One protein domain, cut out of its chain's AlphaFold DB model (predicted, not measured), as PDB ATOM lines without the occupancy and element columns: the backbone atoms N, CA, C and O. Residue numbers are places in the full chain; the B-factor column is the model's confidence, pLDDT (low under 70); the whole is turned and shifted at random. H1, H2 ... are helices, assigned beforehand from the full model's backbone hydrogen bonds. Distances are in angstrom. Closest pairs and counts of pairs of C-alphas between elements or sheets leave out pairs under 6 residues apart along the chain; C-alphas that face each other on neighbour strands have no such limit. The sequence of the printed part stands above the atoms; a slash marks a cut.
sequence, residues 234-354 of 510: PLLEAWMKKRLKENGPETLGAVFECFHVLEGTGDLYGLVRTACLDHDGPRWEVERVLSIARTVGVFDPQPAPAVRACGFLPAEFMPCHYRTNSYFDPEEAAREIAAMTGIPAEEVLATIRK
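Overview. This is residues 234 to 354 of the 510 residues of an uncharacterized protein of Firmicutes bacterium (UniProt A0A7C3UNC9). The longest helix, H2, packs beside H1 and H3 in a compact cluster of six short helices; H4 packs on H2 and H3, and H5 and H6 cover the side of H3 and H4 away from H1. A long loop between H4 and H5 reaches far out round Phe 312 and makes one end of the longest axis. The 121 printed residues hold six named helices, H1 to H6 in chain order, and no named strand: all helix. The radius of gyration of the C-alphas is 14.1 A, and the spans are 45 by 30 by 24 A.

Along the chain. H2, residues 252 to 265, is 19.8 A long. H1, residues 234 to 245, is 16.9 A long and begins at C-alpha 234 (-10.027, 43.863, -32.666). H3 is residues 268 to 277, H4 residues 286 to 295. H5, residues 330 to 341, is 15.9 A long; H6, residues 345 to 353, ends at C-alpha 353 (-41.702, 42.174, -39.765).

Arrangement. H2 and H1 form a helical hairpin at 18 degrees, touching through residues 240 to 244 of H1 alone; their closest C-alphas, Ala 254 and Leu 244, are 6.4 A apart. H4 is about perpendicular to H2, at 79 degrees, with C-alphas 255 and 292 closest at 5.8 A. H3, the hub, touches H1, H2, H4 and H5; its closest C-alphas to H5 are Tyr 269 and Ile 337, 6.9 A. H5 and H6 touch at a steep tilt of 52 degrees, opposite ways, with C-alphas 338 and 345 closest at 5.0 A. H6 touches H4, closest C-alphas 352 and 290, 6.2 A. H1 and H6 are apart. In each helix every O i to N i+4 pair is within hydrogen-bond range.

Size, cuts and confidence. C-alphas 312 and 342, the farthest apart, are 45.5 A apart. The printed part has no cut. The long link is H4 to H5, residues 296 to 329; pLDDT is under 70 at residues 302 to 322.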
ATOM      1  N   PRO A 234     -10.624  44.012 -31.337       96.75
ATOM      2  CA  PRO A 234     -10.027  43.863 -32.666       96.75
ATOM      3  C   PRO A 234      -9.933  42.406 -33.136       96.75
ATOM      4  O   PRO A 234     -10.237  42.110 -34.294       96.75
ATOM      5  N   LEU A 235      -9.540  41.483 -32.253       97.44
ATOM      6  CA  LEU A 235      -9.452  40.064 -32.593       97.44
ATOM      7  C   LEU A 235     -10.832  39.429 -32.801       97.44
ATOM      8  O   LEU A 235     -10.992  38.641 -33.733       97.44
ATOM      9  N   LEU A 236     -11.834  39.804 -31.994       97.31
ATOM     10  CA  LEU A 236     -13.237  39.436 -32.219       97.31
ATOM     11  C   LEU A 236     -13.691  39.847 -33.621       97.31
ATOM     12  O   LEU A 236     -14.234  39.028 -34.358       97.31
ATOM     13  N   GLU A 237     -13.461  41.104 -33.994       96.44
ATOM     14  CA  GLU A 237     -13.876  41.635 -35.289       96.44
ATOM     15  C   GLU A 237     -13.205  40.874 -36.446       96.44
ATOM     16  O   GLU A 237     -13.872  40.487 -37.409       96.44
ATOM     17  N   ALA A 238     -11.902  40.601 -36.337       97.19
ATOM     18  CA  ALA A 238     -11.171  39.811 -37.325       97.19
ATOM     19  C   ALA A 238     -11.700  38.366 -37.425       97.19
ATOM     20  O   ALA A 238     -11.856  37.840 -38.530       97.19
ATOM     21  N   TRP A 239     -12.010  37.739 -36.286       97.31
ATOM     22  CA  TRP A 239     -12.566  36.387 -36.225       97.31
ATOM     23  C   TRP A 239     -13.963  36.310 -36.851       97.31
ATOM     24  O   TRP A 239     -14.198  35.477 -37.727       97.31
ATOM     25  N   MET A 240     -14.856  37.234 -36.486       96.94
ATOM     26  CA  MET A 240     -16.202  37.340 -37.058       96.94
ATOM     27  C   MET A 240     -16.158  37.491 -38.580       96.94
ATOM     28  O   MET A 240     -16.855  36.769 -39.293       96.94
ATOM     29  N   LYS A 241     -15.304  38.383 -39.110       96.62
ATOM     30  CA  LYS A 241     -15.140  38.560 -40.568       96.62
ATOM     31  C   LYS A 241     -14.759  37.256 -41.253       96.62
ATOM     32  O   LYS A 241     -15.315  36.930 -42.300       96.62
ATOM     33  N   LYS A 242     -13.807  36.522 -40.674       96.44
ATOM     34  CA  LYS A 242     -13.337  35.250 -41.219       96.44
ATOM     35  C   LYS A 242     -14.457  34.211 -41.259       96.44
ATOM     36  O   LYS A 242     -14.743  33.682 -42.330       96.44
ATOM     37  N   ARG A 243     -15.122  33.963 -40.130       95.56
ATOM     38  CA  ARG A 243     -16.166  32.934 -40.017       95.56
ATOM     39  C   ARG A 243     -17.395  33.227 -40.862       95.56
ATOM     40  O   ARG A 243     -17.920  32.330 -41.520       95.56
ATOM     41  N   LEU A 244     -17.817  34.488 -40.927       95.62
ATOM     42  CA  LEU A 244     -18.917  34.881 -41.802       95.62
ATOM     43  C   LEU A 244     -18.544  34.709 -43.286       95.62
ATOM     44  O   LEU A 244     -19.375  34.264 -44.063       95.62
ATOM     45  N   LYS A 245     -17.293  34.967 -43.695       95.94
ATOM     46  CA  LYS A 245     -16.839  34.732 -45.083       95.94
ATOM     47  C   LYS A 245     -16.791  33.264 -45.497       95.94
ATOM     48  O   LYS A 245     -16.931  32.975 -46.682       95.94
ATOM     49  N   GLU A 246     -16.571  32.351 -44.557       93.88
ATOM     50  CA  GLU A 246     -16.549  30.906 -44.825       93.88
ATOM     51  C   GLU A 246     -17.942  30.355 -45.174       93.88
ATOM     52  O   GLU A 246     -18.052  29.258 -45.720       93.88
ATOM     53  N   ASN A 247     -19.004  31.120 -44.904       88.88
ATOM     54  CA  ASN A 247     -20.387  30.698 -45.069       88.88
ATOM     55  C   ASN A 247     -21.124  31.570 -46.102       88.88
ATOM     56  O   ASN A 247     -20.931  32.779 -46.191       88.88
ATOM     57  N   GLY A 248     -22.011  30.967 -46.895       86.12
ATOM     58  CA  GLY A 248     -22.994  31.735 -47.670       86.12
ATOM     59  C   GLY A 248     -24.165  32.152 -46.769       86.12
ATOM     60  O   GLY A 248     -24.516  31.366 -45.886       86.12
ATOM     61  N   PRO A 249     -24.823  33.307 -46.987       86.06
ATOM     62  CA  PRO A 249     -25.890  33.791 -46.100       86.06
ATOM     63  C   PRO A 249     -27.099  32.841 -46.016       86.06
ATOM     64  O   PRO A 249     -27.800  32.827 -45.016       86.06
ATOM     65  N   GLU A 250     -27.311  31.998 -47.031       82.38
ATOM     66  CA  GLU A 250     -28.393  30.998 -47.066       82.38
ATOM     67  C   GLU A 250     -28.016  29.654 -46.421       82.38
ATOM     68  O   GLU A 250     -28.789  28.697 -46.458       82.38
ATOM     69  N   THR A 251     -26.796  29.523 -45.899       82.12
ATOM     70  CA  THR A 251     -26.316  28.258 -45.333       82.12
ATOM     71  C   THR A 251     -26.679  28.145 -43.856       82.12
ATOM     72  O   THR A 251     -26.686  29.133 -43.124       82.12
ATOM     73  N   LEU A 252     -26.893  26.915 -43.380       78.06
ATOM     74  CA  LEU A 252     -27.048  26.659 -41.943       78.06
ATOM     75  C   LEU A 252     -25.826  27.139 -41.145       78.06
ATOM     76  O   LEU A 252     -25.984  27.651 -40.042       78.06
ATOM     77  N   GLY A 253     -24.622  27.044 -41.720       84.00
ATOM     78  CA  GLY A 253     -23.400  27.563 -41.108       84.00
ATOM     79  C   GLY A 253     -23.460  29.068 -40.829       84.00
ATOM     80  O   GLY A 253     -23.086  29.491 -39.739       84.00
ATOM     81  N   ALA A 254     -24.019  29.871 -41.744       88.88
ATOM     82  CA  ALA A 254     -24.238  31.301 -41.509       88.88
ATOM     83  C   ALA A 254     -25.258  31.564 -40.392       88.88
ATOM     84  O   ALA A 254     -25.041  32.447 -39.565       88.88
ATOM     85  N   VAL A 255     -26.343  30.783 -40.326       88.19
ATOM     86  CA  VAL A 255     -27.331  30.887 -39.238       88.19
ATOM     87  C   VAL A 255     -26.676  30.611 -37.883       88.19
ATOM     88  O   VAL A 255     -26.860  31.388 -36.947       88.19
ATOM     89  N   PHE A 256     -25.873  29.546 -37.787       87.25
ATOM     90  CA  PHE A 256     -25.151  29.193 -36.563       87.25
ATOM     91  C   PHE A 256     -24.123  30.237 -36.155       87.25
ATOM     92  O   PHE A 256     -24.041  30.594 -34.983       87.25
ATOM     93  N   GLU A 257     -23.361  30.744 -37.117       93.56
ATOM     94  CA  GLU A 257     -22.362  31.772 -36.871       93.56
ATOM     95  C   GLU A 257     -23.009  33.056 -36.338       93.56
ATOM     96  O   GLU A 257     -22.634  33.546 -35.272       93.56
ATOM     97  N   CYS A 258     -24.055  33.552 -37.007       93.38
ATOM     98  CA  CYS A 258     -24.829  34.700 -36.535       93.38
ATOM     99  C   CYS A 258     -25.422  34.452 -35.142       93.38
ATOM    100  O   CYS A 258     -25.350  35.331 -34.285       93.38
ATOM    101  N   PHE A 259     -25.974  33.260 -34.891       91.94
ATOM    102  CA  PHE A 259     -26.482  32.879 -33.572       91.94
ATOM    103  C   PHE A 259     -25.388  32.947 -32.498       91.94
ATOM    104  O   PHE A 259     -25.604  33.552 -31.450       91.94
ATOM    105  N   HIS A 260     -24.207  32.375 -32.745       92.38
ATOM    106  CA  HIS A 260     -23.096  32.399 -31.792       92.38
ATOM    107  C   HIS A 260     -22.579  33.812 -31.525       92.38
ATOM    108  O   HIS A 260     -22.322  34.144 -30.365       92.38
ATOM    109  N   VAL A 261     -22.480  34.652 -32.561       94.88
ATOM    110  CA  VAL A 261     -22.137  36.072 -32.418       94.88
ATOM    111  C   VAL A 261     -23.163  36.774 -31.533       94.88
ATOM    112  O   VAL A 261     -22.785  37.385 -30.536       94.88
ATOM    113  N   LEU A 262     -24.454  36.670 -31.853       93.62
ATOM    114  CA  LEU A 262     -25.530  37.362 -31.134       93.62
ATOM    115  C   LEU A 262     -25.663  36.885 -29.682       93.62
ATOM    116  O   LEU A 262     -25.864  37.697 -28.784       93.62
ATOM    117  N   GLU A 263     -25.505  35.589 -29.435       90.44
ATOM    118  CA  GLU A 263     -25.562  34.999 -28.093       90.44
ATOM    119  C   GLU A 263     -24.292  35.270 -27.266       90.44
ATOM    120  O   GLU A 263     -24.315  35.303 -26.031       90.44
ATOM    121  N   GLY A 264     -23.150  35.420 -27.936       92.44
ATOM    122  CA  GLY A 264     -21.871  35.696 -27.293       92.44
ATOM    123  C   GLY A 264     -21.678  37.172 -26.961       92.44
ATOM    124  O   GLY A 264     -21.186  37.491 -25.880       92.44
ATOM    125  N   THR A 265     -22.073  38.053 -27.879       95.25
ATOM    126  CA  THR A 265     -21.793  39.499 -27.829       95.25
ATOM    127  C   THR A 265     -23.012  40.343 -27.474       95.25
ATOM    128  O   THR A 265     -22.853  41.423 -26.913       95.25
ATOM    129  N   GLY A 266     -24.221  39.876 -27.804       93.50
ATOM    130  CA  GLY A 266     -25.424  40.703 -27.749       93.50
ATOM    131  C   GLY A 266     -25.413  41.880 -28.728       93.50
ATOM    132  O   GLY A 266     -26.183  42.809 -28.525       93.50
ATOM    133  N   ASP A 267     -24.555  41.883 -29.758       95.62
ATOM    134  CA  ASP A 267     -24.334  43.037 -30.638       95.62
ATOM    135  C   ASP A 267     -24.870  42.804 -32.064       95.62
ATOM    136  O   ASP A 267     -24.152  42.396 -32.982       95.62
ATOM    137  N   LEU A 268     -26.163  43.087 -32.260       96.69
ATOM    138  CA  LEU A 268     -26.802  43.033 -33.581       96.69
ATOM    139  C   LEU A 268     -26.175  44.030 -34.566       96.69
ATOM    140  O   LEU A 268     -26.019  43.724 -35.748       96.69
ATOM    141  N   TYR A 269     -25.817  45.224 -34.100       97.12
ATOM    142  CA  TYR A 269     -25.321  46.291 -34.966       97.12
ATOM    143  C   TYR A 269     -23.898  46.009 -35.439       97.12
ATOM    144  O   TYR A 269     -23.598  46.187 -36.620       97.12
ATOM    145  N   GLY A 270     -23.048  45.490 -34.552       96.44
ATOM    146  CA  GLY A 270     -21.740  44.949 -34.893       96.44
ATOM    147  C   GLY A 270     -21.845  43.846 -35.937       96.44
ATOM    148  O   GLY A 270     -21.152  43.922 -36.951       96.44
ATOM    149  N   LEU A 271     -22.770  42.893 -35.763       97.06
ATOM    150  CA  LEU A 271     -23.021  41.847 -36.756       97.06
ATOM    151  C   LEU A 271     -23.426  42.428 -38.122       97.06
ATOM    152  O   LEU A 271     -22.816  42.070 -39.126       97.06
ATOM    153  N   VAL A 272     -24.401  43.344 -38.178       97.56
ATOM    154  CA  VAL A 272     -24.842  43.974 -39.441       97.56
ATOM    155  C   VAL A 272     -23.703  44.752 -40.097       97.56
ATOM    156  O   VAL A 272     -23.474  44.628 -41.299       97.56
ATOM    157  N   ARG A 273     -22.946  45.531 -39.322       97.56
ATOM    158  CA  ARG A 273     -21.802  46.288 -39.830       97.56
ATOM    159  C   ARG A 273     -20.743  45.355 -40.419       97.56
ATOM    160  O   ARG A 273     -20.316  45.573 -41.549       97.56
ATOM    161  N   THR A 274     -20.353  44.312 -39.689       97.31
ATOM    162  CA  THR A 274     -19.322  43.362 -40.122       97.31
ATOM    163  C   THR A 274     -19.774  42.519 -41.315       97.31
ATOM    164  O   THR A 274     -18.996  42.318 -42.244       97.31
ATOM    165  N   ALA A 275     -21.022  42.042 -41.318       97.19
ATOM    166  CA  ALA A 275     -21.553  41.188 -42.375       97.19
ATOM    167  C   ALA A 275     -21.874  41.964 -43.664       97.19
ATOM    168  O   ALA A 275     -21.623  41.452 -44.755       97.19
ATOM    169  N   CYS A 276     -22.402  43.187 -43.558       97.19
ATOM    170  CA  CYS A 276     -22.960  43.913 -44.705       97.19
ATOM    171  C   CYS A 276     -22.077  45.064 -45.200       97.19
ATOM    172  O   CYS A 276     -21.968  45.275 -46.406       97.19
ATOM    173  N   LEU A 277     -21.480  45.835 -44.285       96.56
ATOM    174  CA  LEU A 277     -20.879  47.138 -44.611       96.56
ATOM    175  C   LEU A 277     -19.355  47.105 -44.679       96.56
ATOM    176  O   LEU A 277     -18.755  47.900 -45.405       96.56
ATOM    177  N   ASP A 278     -18.719  46.214 -43.923       95.94
ATOM    178  CA  ASP A 278     -17.269  46.145 -43.889       95.94
ATOM    179  C   ASP A 278     -16.698  45.728 -45.249       95.94
ATOM    180  O   ASP A 278     -17.101  44.727 -45.850       95.94
ATOM    181  N   HIS A 279     -15.718  46.491 -45.734       94.19
ATOM    182  CA  HIS A 279     -15.097  46.234 -47.025       94.19
ATOM    183  C   HIS A 279     -14.368  44.883 -47.066       94.19
ATOM    184  O   HIS A 279     -14.353  44.254 -48.130       94.19
ATOM    185  N   ASP A 280     -13.837  44.461 -45.914       94.31
ATOM    186  CA  ASP A 280     -13.187  43.184 -45.642       94.31
ATOM    187  C   ASP A 280     -14.163  42.175 -45.022       94.31
ATOM    188  O   ASP A 280     -13.735  41.111 -44.584       94.31
ATOM    189  N   GLY A 281     -15.459  42.475 -44.957       94.25
ATOM    190  CA  GLY A 281     -16.512  41.533 -44.587       94.25
ATOM    191  C   GLY A 281     -16.980  40.683 -45.776       94.25
ATOM    192  O   GLY A 281     -16.423  40.776 -46.875       94.25
ATOM    193  N   PRO A 282     -18.000  39.832 -45.586       95.56
ATOM    194  CA  PRO A 282     -18.581  39.049 -46.671       95.56
ATOM    195  C   PRO A 282     -19.531  39.859 -47.574       95.56
ATOM    196  O   PRO A 282     -19.874  39.387 -48.656       95.56
ATOM    197  N   ARG A 283     -19.925  41.076 -47.164       96.56
ATOM    198  CA  ARG A 283     -20.818  41.997 -47.896       96.56
ATOM    199  C   ARG A 283     -22.162  41.371 -48.262       96.56
ATOM    200  O   ARG A 283     -22.625  41.463 -49.398       96.56
ATOM    201  N   TRP A 284     -22.771  40.704 -47.290       96.50
ATOM    202  CA  TRP A 284     -24.121  40.179 -47.434       96.50
ATOM    203  C   TRP A 284     -25.146  41.311 -47.543       96.50
ATOM    204  O   TRP A 284     -24.941  42.423 -47.056       96.50
ATOM    205  N   GLU A 285     -26.281  41.011 -48.165       96.25
ATOM    206  CA  GLU A 285     -27.424  41.916 -48.170       96.25
ATOM    207  C   GLU A 285     -28.008  42.026 -46.756       96.25
ATOM    208  O   GLU A 285     -28.179  41.023 -46.057       96.25
ATOM    209  N   VAL A 286     -28.371  43.247 -46.351       96.06
ATOM    210  CA  VAL A 286     -28.950  43.527 -45.026       96.06
ATOM    211  C   VAL A 286     -30.199  42.677 -44.778       96.06
ATOM    212  O   VAL A 286     -30.368  42.155 -43.679       96.06
ATOM    213  N   GLU A 287     -31.029  42.458 -45.805       94.31
ATOM    214  CA  GLU A 287     -32.223  41.609 -45.702       94.31
ATOM    215  C   GLU A 287     -31.896  40.191 -45.217       94.31
ATOM    216  O   GLU A 287     -32.617  39.645 -44.381       94.31
ATOM    217  N   ARG A 288     -30.776  39.614 -45.665       93.69
ATOM    218  CA  ARG A 288     -30.378  38.252 -45.287       93.69
ATOM    219  C   ARG A 288     -29.952  38.158 -43.833       93.69
ATOM    220  O   ARG A 288     -30.419  37.274 -43.122       93.69
ATOM    221  N   VAL A 289     -29.145  39.107 -43.357       94.88
ATOM    222  CA  VAL A 289     -28.740  39.149 -41.940       94.88
ATOM    223  C   VAL A 289     -29.955  39.326 -41.029       94.88
ATOM    224  O   VAL A 289     -30.046  38.664 -39.997       94.88
ATOM    225  N   LEU A 290     -30.918  40.167 -41.417       94.19
ATOM    226  CA  LEU A 290     -32.139  40.380 -40.635       94.19
ATOM    227  C   LEU A 290     -33.073  39.170 -40.650       94.19
ATOM    228  O   LEU A 290     -33.670  38.870 -39.614       94.19
ATOM    229  N   SER A 291     -33.162  38.446 -41.771       90.25
ATOM    230  CA  SER A 291     -33.896  37.175 -41.827       90.25
ATOM    231  C   SER A 291     -33.281  36.139 -40.871       90.25
ATOM    232  O   SER A 291     -34.002  35.518 -40.084       90.25
ATOM    233  N   ILE A 292     -31.946  36.035 -40.815       89.50
ATOM    234  CA  ILE A 292     -31.251  35.170 -39.845       89.50
ATOM    235  C   ILE A 292     -31.508  35.631 -38.403       89.50
ATOM    236  O   ILE A 292     -31.915  34.822 -37.572       89.50
ATOM    237  N   ALA A 293     -31.314  36.919 -38.098       91.00
ATOM    238  CA  ALA A 293     -31.536  37.483 -36.761       91.00
ATOM    239  C   ALA A 293     -32.961  37.200 -36.260       91.00
ATOM    240  O   ALA A 293     -33.176  36.791 -35.118       91.00
ATOM    241  N   ARG A 294     -33.948  37.338 -37.146       86.94
ATOM    242  CA  ARG A 294     -35.331  36.967 -36.866       86.94
ATOM    243  C   ARG A 294     -35.494  35.466 -36.633       86.94
ATOM    244  O   ARG A 294     -36.162  35.084 -35.676       86.94
ATOM    245  N   THR A 295     -34.907  34.630 -37.489       83.62
ATOM    246  CA  THR A 295     -34.962  33.161 -37.378       83.62
ATOM    247  C   THR A 295     -34.461  32.696 -36.018       83.62
ATOM    248  O   THR A 295     -35.059  31.812 -35.408       83.62
ATOM    249  N   VAL A 296     -33.417  33.354 -35.507       84.19
ATOM    250  CA  VAL A 296     -32.840  33.042 -34.199       84.19
ATOM    251  C   VAL A 296     -33.494  33.801 -33.035       84.19
ATOM    252  O   VAL A 296     -32.988  33.788 -31.916       84.19
ATOM    253  N   GLY A 297     -34.635  34.457 -33.270       85.94
ATOM    254  CA  GLY A 297     -35.487  35.035 -32.227       85.94
ATOM    255  C   GLY A 297     -35.047  36.388 -31.658       85.94
ATOM    256  O   GLY A 297     -35.577  36.783 -30.628       85.94
ATOM    257  N   VAL A 298     -34.137  37.124 -32.308       89.25
ATOM    258  CA  VAL A 298     -33.610  38.424 -31.816       89.25
ATOM    259  C   VAL A 298     -34.706  39.466 -31.553       89.25
ATOM    260  O   VAL A 298     -34.546  40.350 -30.718       89.25
ATOM    261  N   PHE A 299     -35.826  39.377 -32.267       90.19
ATOM    262  CA  PHE A 299     -36.932  40.335 -32.189       90.19
ATOM    263  C   PHE A 299     -38.145  39.803 -31.407       90.19
ATOM    264  O   PHE A 299     -39.196  40.449 -31.387       90.19
ATOM    265  N   ASP A 300     -38.023  38.634 -30.771       85.25
ATOM    266  CA  ASP A 300     -39.096  38.047 -29.970       85.25
ATOM    267  C   ASP A 300     -39.040  38.603 -28.529       85.25
ATOM    268  O   ASP A 300     -38.065  38.367 -27.817       85.25
ATOM    269  N   PRO A 301     -40.090  39.295 -28.037       76.88
ATOM    270  CA  PRO A 301     -40.076  39.966 -26.728       76.88
ATOM    271  C   PRO A 301     -40.069  39.003 -25.533       76.88
ATOM    272  O   PRO A 301     -39.874  39.419 -24.393       76.88
ATOM    273  N   GLN A 302     -40.317  37.715 -25.776       68.31
ATOM    274  CA  GLN A 302     -40.136  36.663 -24.787       68.31
ATOM    275  C   GLN A 302     -38.944  35.804 -25.213       68.31
ATOM    276  O   GLN A 302     -39.104  34.996 -26.137       68.31
ATOM    277  N   PRO A 303     -37.779  35.925 -24.545       55.16
ATOM    278  CA  PRO A 303     -36.713  34.957 -24.725       55.16
ATOM    279  C   PRO A 303     -37.257  33.613 -24.240       55.16
ATOM    280  O   PRO A 303     -37.411  33.370 -23.042       55.16
ATOM    281  N   ALA A 304     -37.637  32.744 -25.175       51.47
ATOM    282  CA  ALA A 304     -37.879  31.359 -24.822       51.47
ATOM    283  C   ALA A 304     -36.498  30.749 -24.559       51.47
ATOM    284  O   ALA A 304     -35.614  30.904 -25.407       51.47
ATOM    285  N   PRO A 305     -36.285  30.086 -23.407       46.53
ATOM    286  CA  PRO A 305     -35.027  29.400 -23.154       46.53
ATOM    287  C   PRO A 305     -34.768  28.471 -24.336       46.53
ATOM    288  O   PRO A 305     -35.706  27.792 -24.750       46.53
ATOM    289  N   ALA A 306     -33.548  28.463 -24.887       45.88
ATOM    290  CA  ALA A 306     -33.160  27.536 -25.950       45.88
ATOM    291  C   ALA A 306     -33.640  26.126 -25.562       45.88
ATOM    292  O   ALA A 306     -33.116  25.518 -24.621       45.88
ATOM    293  N   VAL A 307     -34.736  25.677 -26.180       37.41
ATOM    294  CA  VAL A 307     -35.479  24.515 -25.695       37.41
ATOM    295  C   VAL A 307     -34.636  23.301 -26.033       37.41
ATOM    296  O   VAL A 307     -34.366  23.026 -27.198       37.41
ATOM    297  N   ARG A 308     -34.199  22.585 -24.996       36.09
ATOM    298  CA  ARG A 308     -33.544  21.288 -25.142       36.09
ATOM    299  C   ARG A 308     -34.504  20.338 -25.840       36.09
ATOM    300  O   ARG A 308     -35.538  19.994 -25.268       36.09
ATOM    301  N   ALA A 309     -34.150  19.876 -27.029       29.59
ATOM    302  CA  ALA A 309     -34.720  18.639 -27.521       29.59
ATOM    303  C   ALA A 309     -34.189  17.503 -26.630       29.59
ATOM    304  O   ALA A 309     -33.020  17.135 -26.686       29.59
ATOM    305  N   CYS A 310     -35.054  16.975 -25.766       27.69
ATOM    306  CA  CYS A 310     -34.973  15.579 -25.358       27.69
ATOM    307  C   CYS A 310     -35.500  14.762 -26.547       27.69
ATOM    308  O   CYS A 310     -36.706  14.590 -26.685       27.69
ATOM    309  N   GLY A 311     -34.610  14.348 -27.442       29.95
ATOM    310  CA  GLY A 311     -34.918  13.543 -28.622       29.95
ATOM    311  C   GLY A 311     -33.631  13.096 -29.315       29.95
ATOM    312  O   GLY A 311     -32.578  13.681 -29.086       29.95
ATOM    313  N   PHE A 312     -33.714  12.054 -30.144       33.19
ATOM    314  CA  PHE A 312     -32.578  11.414 -30.832       33.19
ATOM    315  C   PHE A 312     -31.760  12.332 -31.759       33.19
ATOM    316  O   PHE A 312     -30.688  11.937 -32.210       33.19
ATOM    317  N   LEU A 313     -32.245  13.540 -32.052       32.78
ATOM    318  CA  LEU A 313     -31.520  14.535 -32.829       32.78
ATOM    319  C   LEU A 313     -30.928  15.584 -31.878       32.78
ATOM    320  O   LEU A 313     -31.691  16.236 -31.158       32.78
ATOM    321  N   PRO A 314     -29.593  15.762 -31.871       40.44
ATOM    322  CA  PRO A 314     -28.955  16.861 -31.163       40.44
ATOM    323  C   PRO A 314     -29.587  18.206 -31.530       40.44
ATOM    324  O   PRO A 314     -30.129  18.373 -32.629       40.44
ATOM    325  N   ALA A 315     -29.521  19.168 -30.606       38.28
ATOM    326  CA  ALA A 315     -30.122  20.482 -30.802       38.28
ATOM    327  C   ALA A 315     -29.661  21.116 -32.121       38.28
ATOM    328  O   ALA A 315     -30.504  21.731 -32.764       38.28
ATOM    329  N   GLU A 316     -28.407  20.861 -32.545       40.12
ATOM    330  CA  GLU A 316     -27.793  21.267 -33.820       40.12
ATOM    331  C   GLU A 316     -28.523  20.797 -35.112       40.12
ATOM    332  O   GLU A 316     -28.223  21.290 -36.200       40.12
ATOM    333  N   PHE A 317     -29.535  19.921 -35.026       37.16
ATOM    334  CA  PHE A 317     -30.283  19.402 -36.186       37.16
ATOM    335  C   PHE A 317     -31.734  19.910 -36.306       37.16
ATOM    336  O   PHE A 317     -32.467  19.441 -37.178       37.16
ATOM    337  N   MET A 318     -32.172  20.880 -35.487       43.22
ATOM    338  CA  MET A 318     -33.533  21.441 -35.572       43.22
ATOM    339  C   MET A 318     -33.550  22.980 -35.715       43.22
ATOM    340  O   MET A 318     -33.459  23.691 -34.715       43.22
ATOM    341  N   PRO A 319     -33.733  23.528 -36.940       37.12
ATOM    342  CA  PRO A 319     -33.725  24.974 -37.224       37.12
ATOM    343  C   PRO A 319     -34.715  25.823 -36.409       37.12
ATOM    344  O   PRO A 319     -34.473  27.002 -36.182       37.12
ATOM    345  N   CYS A 320     -35.822  25.245 -35.933       39.97
ATOM    346  CA  CYS A 320     -36.883  25.960 -35.219       39.97
ATOM    347  C   CYS A 320     -36.610  26.214 -33.718       39.97
ATOM    348  O   CYS A 320     -37.509  26.681 -33.011       39.97
ATOM    349  N   HIS A 321     -35.404  25.918 -33.211       51.88
ATOM    350  CA  HIS A 321     -35.132  25.884 -31.766       51.88
ATOM    351  C   HIS A 321     -33.937  26.716 -31.263       51.88
ATOM    352  O   HIS A 321     -33.708  26.757 -30.051       51.88
ATOM    353  N   TYR A 322     -33.229  27.456 -32.121       58.28
ATOM    354  CA  TYR A 322     -32.152  28.355 -31.678       58.28
ATOM    355  C   TYR A 322     -32.706  29.739 -31.399       58.28
ATOM    356  O   TYR A 322     -32.815  30.560 -32.297       58.28
ATOM    357  N   ARG A 323     -33.079  30.000 -30.150       70.25
ATOM    358  CA  ARG A 323     -33.407  31.357 -29.712       70.25
ATOM    359  C   ARG A 323     -32.236  31.934 -28.947       70.25
ATOM    360  O   ARG A 323     -31.754  31.301 -28.008       70.25
ATOM    361  N   THR A 324     -31.761  33.100 -29.374       75.44
ATOM    362  CA  THR A 324     -30.810  33.871 -28.574       75.44
ATOM    363  C   THR A 324     -31.513  34.454 -27.348       75.44
ATOM    364  O   THR A 324     -32.726  34.664 -27.344       75.44
ATOM    365  N   ASN A 325     -30.747  34.711 -26.291       78.31
ATOM    366  CA  ASN A 325     -31.210  35.443 -25.116       78.31
ATOM    367  C   ASN A 325     -31.263  36.968 -25.338       78.31
ATOM    368  O   ASN A 325     -31.711  37.696 -24.452       78.31
ATOM    369  N   SER A 326     -30.801  37.456 -26.491       81.69
ATOM    370  CA  SER A 326     -30.802  38.873 -26.856       81.69
ATOM    371  C   SER A 326     -32.151  39.295 -27.445       81.69
ATOM    372  O   SER A 326     -32.662  38.634 -28.347       81.69
ATOM    373  N   TYR A 327     -32.699  40.416 -26.972       89.62
ATOM    374  CA  TYR A 327     -33.902  41.036 -27.531       89.62
ATOM    375  C   TYR A 327     -33.602  42.452 -28.013       89.62
ATOM    376  O   TYR A 327     -33.014  43.247 -27.279       89.62
ATOM    377  N   PHE A 328     -34.055  42.761 -29.221       91.94
ATOM    378  CA  PHE A 328     -34.028  44.098 -29.793       91.94
ATOM    379  C   PHE A 328     -35.442  44.516 -30.172       91.94
ATOM    380  O   PHE A 328     -36.166  43.765 -30.832       91.94
ATOM    381  N   ASP A 329     -35.822  45.735 -29.794       94.25
ATOM    382  CA  ASP A 329     -37.073  46.309 -30.270       94.25
ATOM    383  C   ASP A 329     -37.012  46.468 -31.804       94.25
ATOM    384  O   ASP A 329     -36.075  47.088 -32.317       94.25
ATOM    385  N   PRO A 330     -37.981  45.918 -32.564       94.56
ATOM    386  CA  PRO A 330     -37.970  45.995 -34.022       94.56
ATOM    387  C   PRO A 330     -37.875  47.416 -34.592       94.56
ATOM    388  O   PRO A 330     -37.248  47.607 -35.632       94.56
ATOM    389  N   GLU A 331     -38.520  48.405 -33.964       94.56
ATOM    390  CA  GLU A 331     -38.567  49.782 -34.469       94.56
ATOM    391  C   GLU A 331     -37.269  50.526 -34.160       94.56
ATOM    392  O   GLU A 331     -36.752  51.248 -35.012       94.56
ATOM    393  N   GLU A 332     -36.710  50.324 -32.967       95.75
ATOM    394  CA  GLU A 332     -35.389  50.840 -32.608       95.75
ATOM    395  C   GLU A 332     -34.284  50.226 -33.470       95.75
ATOM    396  O   GLU A 332     -33.503  50.959 -34.079       95.75
ATOM    397  N   ALA A 333     -34.269  48.898 -33.611       95.81
ATOM    398  CA  ALA A 333     -33.323  48.203 -34.475       95.81
ATOM    399  C   ALA A 333     -33.404  48.704 -35.922       95.81
ATOM    400  O   ALA A 333     -32.370  48.978 -36.532       95.81
ATOM    401  N   ALA A 334     -34.618  48.890 -36.456       96.38
ATOM    402  CA  ALA A 334     -34.811  49.405 -37.807       96.38
ATOM    403  C   ALA A 334     -34.232  50.814 -37.995       96.38
ATOM    404  O   ALA A 334     -33.594  51.066 -39.016       96.38
ATOM    405  N   ARG A 335     -34.409  51.717 -37.020       97.38
ATOM    406  CA  ARG A 335     -33.840  53.077 -37.075       97.38
ATOM    407  C   ARG A 335     -32.314  53.065 -37.074       97.38
ATOM    408  O   ARG A 335     -31.707  53.735 -37.905       97.38
ATOM    409  N   GLU A 336     -31.706  52.300 -36.174       97.44
ATOM    410  CA  GLU A 336     -30.243  52.225 -36.056       97.44
ATOM    411  C   GLU A 336     -29.610  51.580 -37.297       97.44
ATOM    412  O   GLU A 336     -28.650  52.098 -37.870       97.44
ATOM    413  N   ILE A 337     -30.192  50.485 -37.793       96.75
ATOM    414  CA  ILE A 337     -29.720  49.827 -39.019       96.75
ATOM    415  C   ILE A 337     -29.899  50.740 -40.236       96.75
ATOM    416  O   ILE A 337     -28.995  50.818 -41.072       96.75
ATOM    417  N   ALA A 338     -31.013  51.467 -40.333       96.75
ATOM    418  CA  ALA A 338     -31.233  52.455 -41.387       96.75
ATOM    419  C   ALA A 338     -30.169  53.558 -41.373       96.75
ATOM    420  O   ALA A 338     -29.602  53.884 -42.416       96.75
ATOM    421  N   ALA A 339     -29.834  54.084 -40.190       97.19
ATOM    422  CA  ALA A 339     -28.799  55.101 -40.038       97.19
ATOM    423  C   ALA A 339     -27.415  54.610 -40.501       97.19
ATOM    424  O   ALA A 339     -26.669  55.372 -41.114       97.19
ATOM    425  N   MET A 340     -27.081  53.339 -40.252       96.50
ATOM    426  CA  MET A 340     -25.796  52.754 -40.659       96.50
ATOM    427  C   MET A 340     -25.730  52.381 -42.146       96.50
ATOM    428  O   MET A 340     -24.669  52.478 -42.759       96.50
ATOM    429  N   THR A 341     -26.837  51.906 -42.719       95.69
ATOM    430  CA  THR A 341     -26.862  51.300 -44.063       95.69
ATOM    431  C   THR A 341     -27.351  52.253 -45.152       95.69
ATOM    432  O   THR A 341     -27.107  52.009 -46.332       95.69
ATOM    433  N   GLY A 342     -28.045  53.330 -44.774       95.44
ATOM    434  CA  GLY A 342     -28.714  54.244 -45.698       95.44
ATOM    435  C   GLY A 342     -30.035  53.712 -46.271       95.44
ATOM    436  O   GLY A 342     -30.656  54.401 -47.078       95.44
ATOM    437  N   ILE A 343     -30.477  52.516 -45.866       95.69
ATOM    438  CA  ILE A 343     -31.784  51.950 -46.233       95.69
ATOM    439  C   ILE A 343     -32.873  52.662 -45.410       95.69
ATOM    440  O   ILE A 343     -32.672  52.853 -44.212       95.69
ATOM    441  N   PRO A 344     -34.028  53.048 -45.986       97.38
ATOM    442  CA  PRO A 344     -35.126  53.639 -45.220       97.38
ATOM    443  C   PRO A 344     -35.571  52.754 -44.046       97.38
ATOM    444  O   PRO A 344     -35.720  51.539 -44.190       97.38
ATOM    445  N   ALA A 345     -35.831  53.356 -42.882       95.69
ATOM    446  CA  ALA A 345     -36.220  52.617 -41.677       95.69
ATOM    447  C   ALA A 345     -37.515  51.814 -41.875       95.69
ATOM    448  O   ALA A 345     -37.655  50.728 -41.318       95.69
ATOM    449  N   GLU A 346     -38.438  52.302 -42.704       95.19
ATOM    450  CA  GLU A 346     -39.673  51.603 -43.056       95.19
ATOM    451  C   GLU A 346     -39.401  50.303 -43.818       95.19
ATOM    452  O   GLU A 346     -40.089  49.307 -43.597       95.19
ATOM    453  N   GLU A 347     -38.389  50.295 -44.686       93.75
ATOM    454  CA  GLU A 347     -37.986  49.123 -45.465       93.75
ATOM    455  C   GLU A 347     -37.275  48.094 -44.579       93.75
ATOM    456  O   GLU A 347     -37.617  46.911 -44.602       93.75
ATOM    457  N   VAL A 348     -36.369  48.547 -43.704       94.19
ATOM    458  CA  VAL A 348     -35.729  47.681 -42.699       94.19
ATOM    459  C   VAL A 348     -36.775  47.064 -41.764       94.19
ATOM    460  O   VAL A 348     -36.761  45.858 -41.516       94.19
ATOM    461  N   LEU A 349     -37.723  47.870 -41.278       94.44
ATOM    462  CA  LEU A 349     -38.803  47.410 -40.407       94.44
ATOM    463  C   LEU A 349     -39.735  46.432 -41.125       94.44
ATOM    464  O   LEU A 349     -40.166  45.447 -40.523       94.44
ATOM    465  N   ALA A 350     -40.040  46.678 -42.404       92.44
ATOM    466  CA  ALA A 350     -40.812  45.753 -43.225       92.44
ATOM    467  C   ALA A 350     -40.109  44.398 -43.319       92.44
ATOM    468  O   ALA A 350     -40.766  43.379 -43.123       92.44
ATOM    469  N   THR A 351     -38.789  44.375 -43.511       91.00
ATOM    470  CA  THR A 351     -37.982  43.148 -43.509       91.00
ATOM    471  C   THR A 351     -37.995  42.438 -42.160       91.00
ATOM    472  O   THR A 351     -38.289  41.245 -42.106       91.00
ATOM    473  N   ILE A 352     -37.771  43.155 -41.052       90.62
ATOM    474  CA  ILE A 352     -37.848  42.570 -39.703       90.62
ATOM    475  C   ILE A 352     -39.236  41.957 -39.466       90.62
ATOM    476  O   ILE A 352     -39.343  40.866 -38.908       90.62
ATOM    477  N   ARG A 353     -40.307  42.619 -39.930       89.44
ATOM    478  CA  ARG A 353     -41.702  42.174 -39.765       89.44
ATOM    479  C   ARG A 353     -42.165  41.153 -40.800       89.44
ATOM    480  O   ARG A 353     -43.115  40.425 -40.499       89.44
ATOM    481  N   LYS A 354     -41.481  40.994 -41.935       83.62
ATOM    482  CA  LYS A 354     -41.805  40.050 -43.018       83.62
ATOM    483  C   LYS A 354     -41.841  38.614 -42.499       83.62
ATOM    484  O   LYS A 354     -40.814  37.972 -42.314       83.62
TER     485      LYS A 354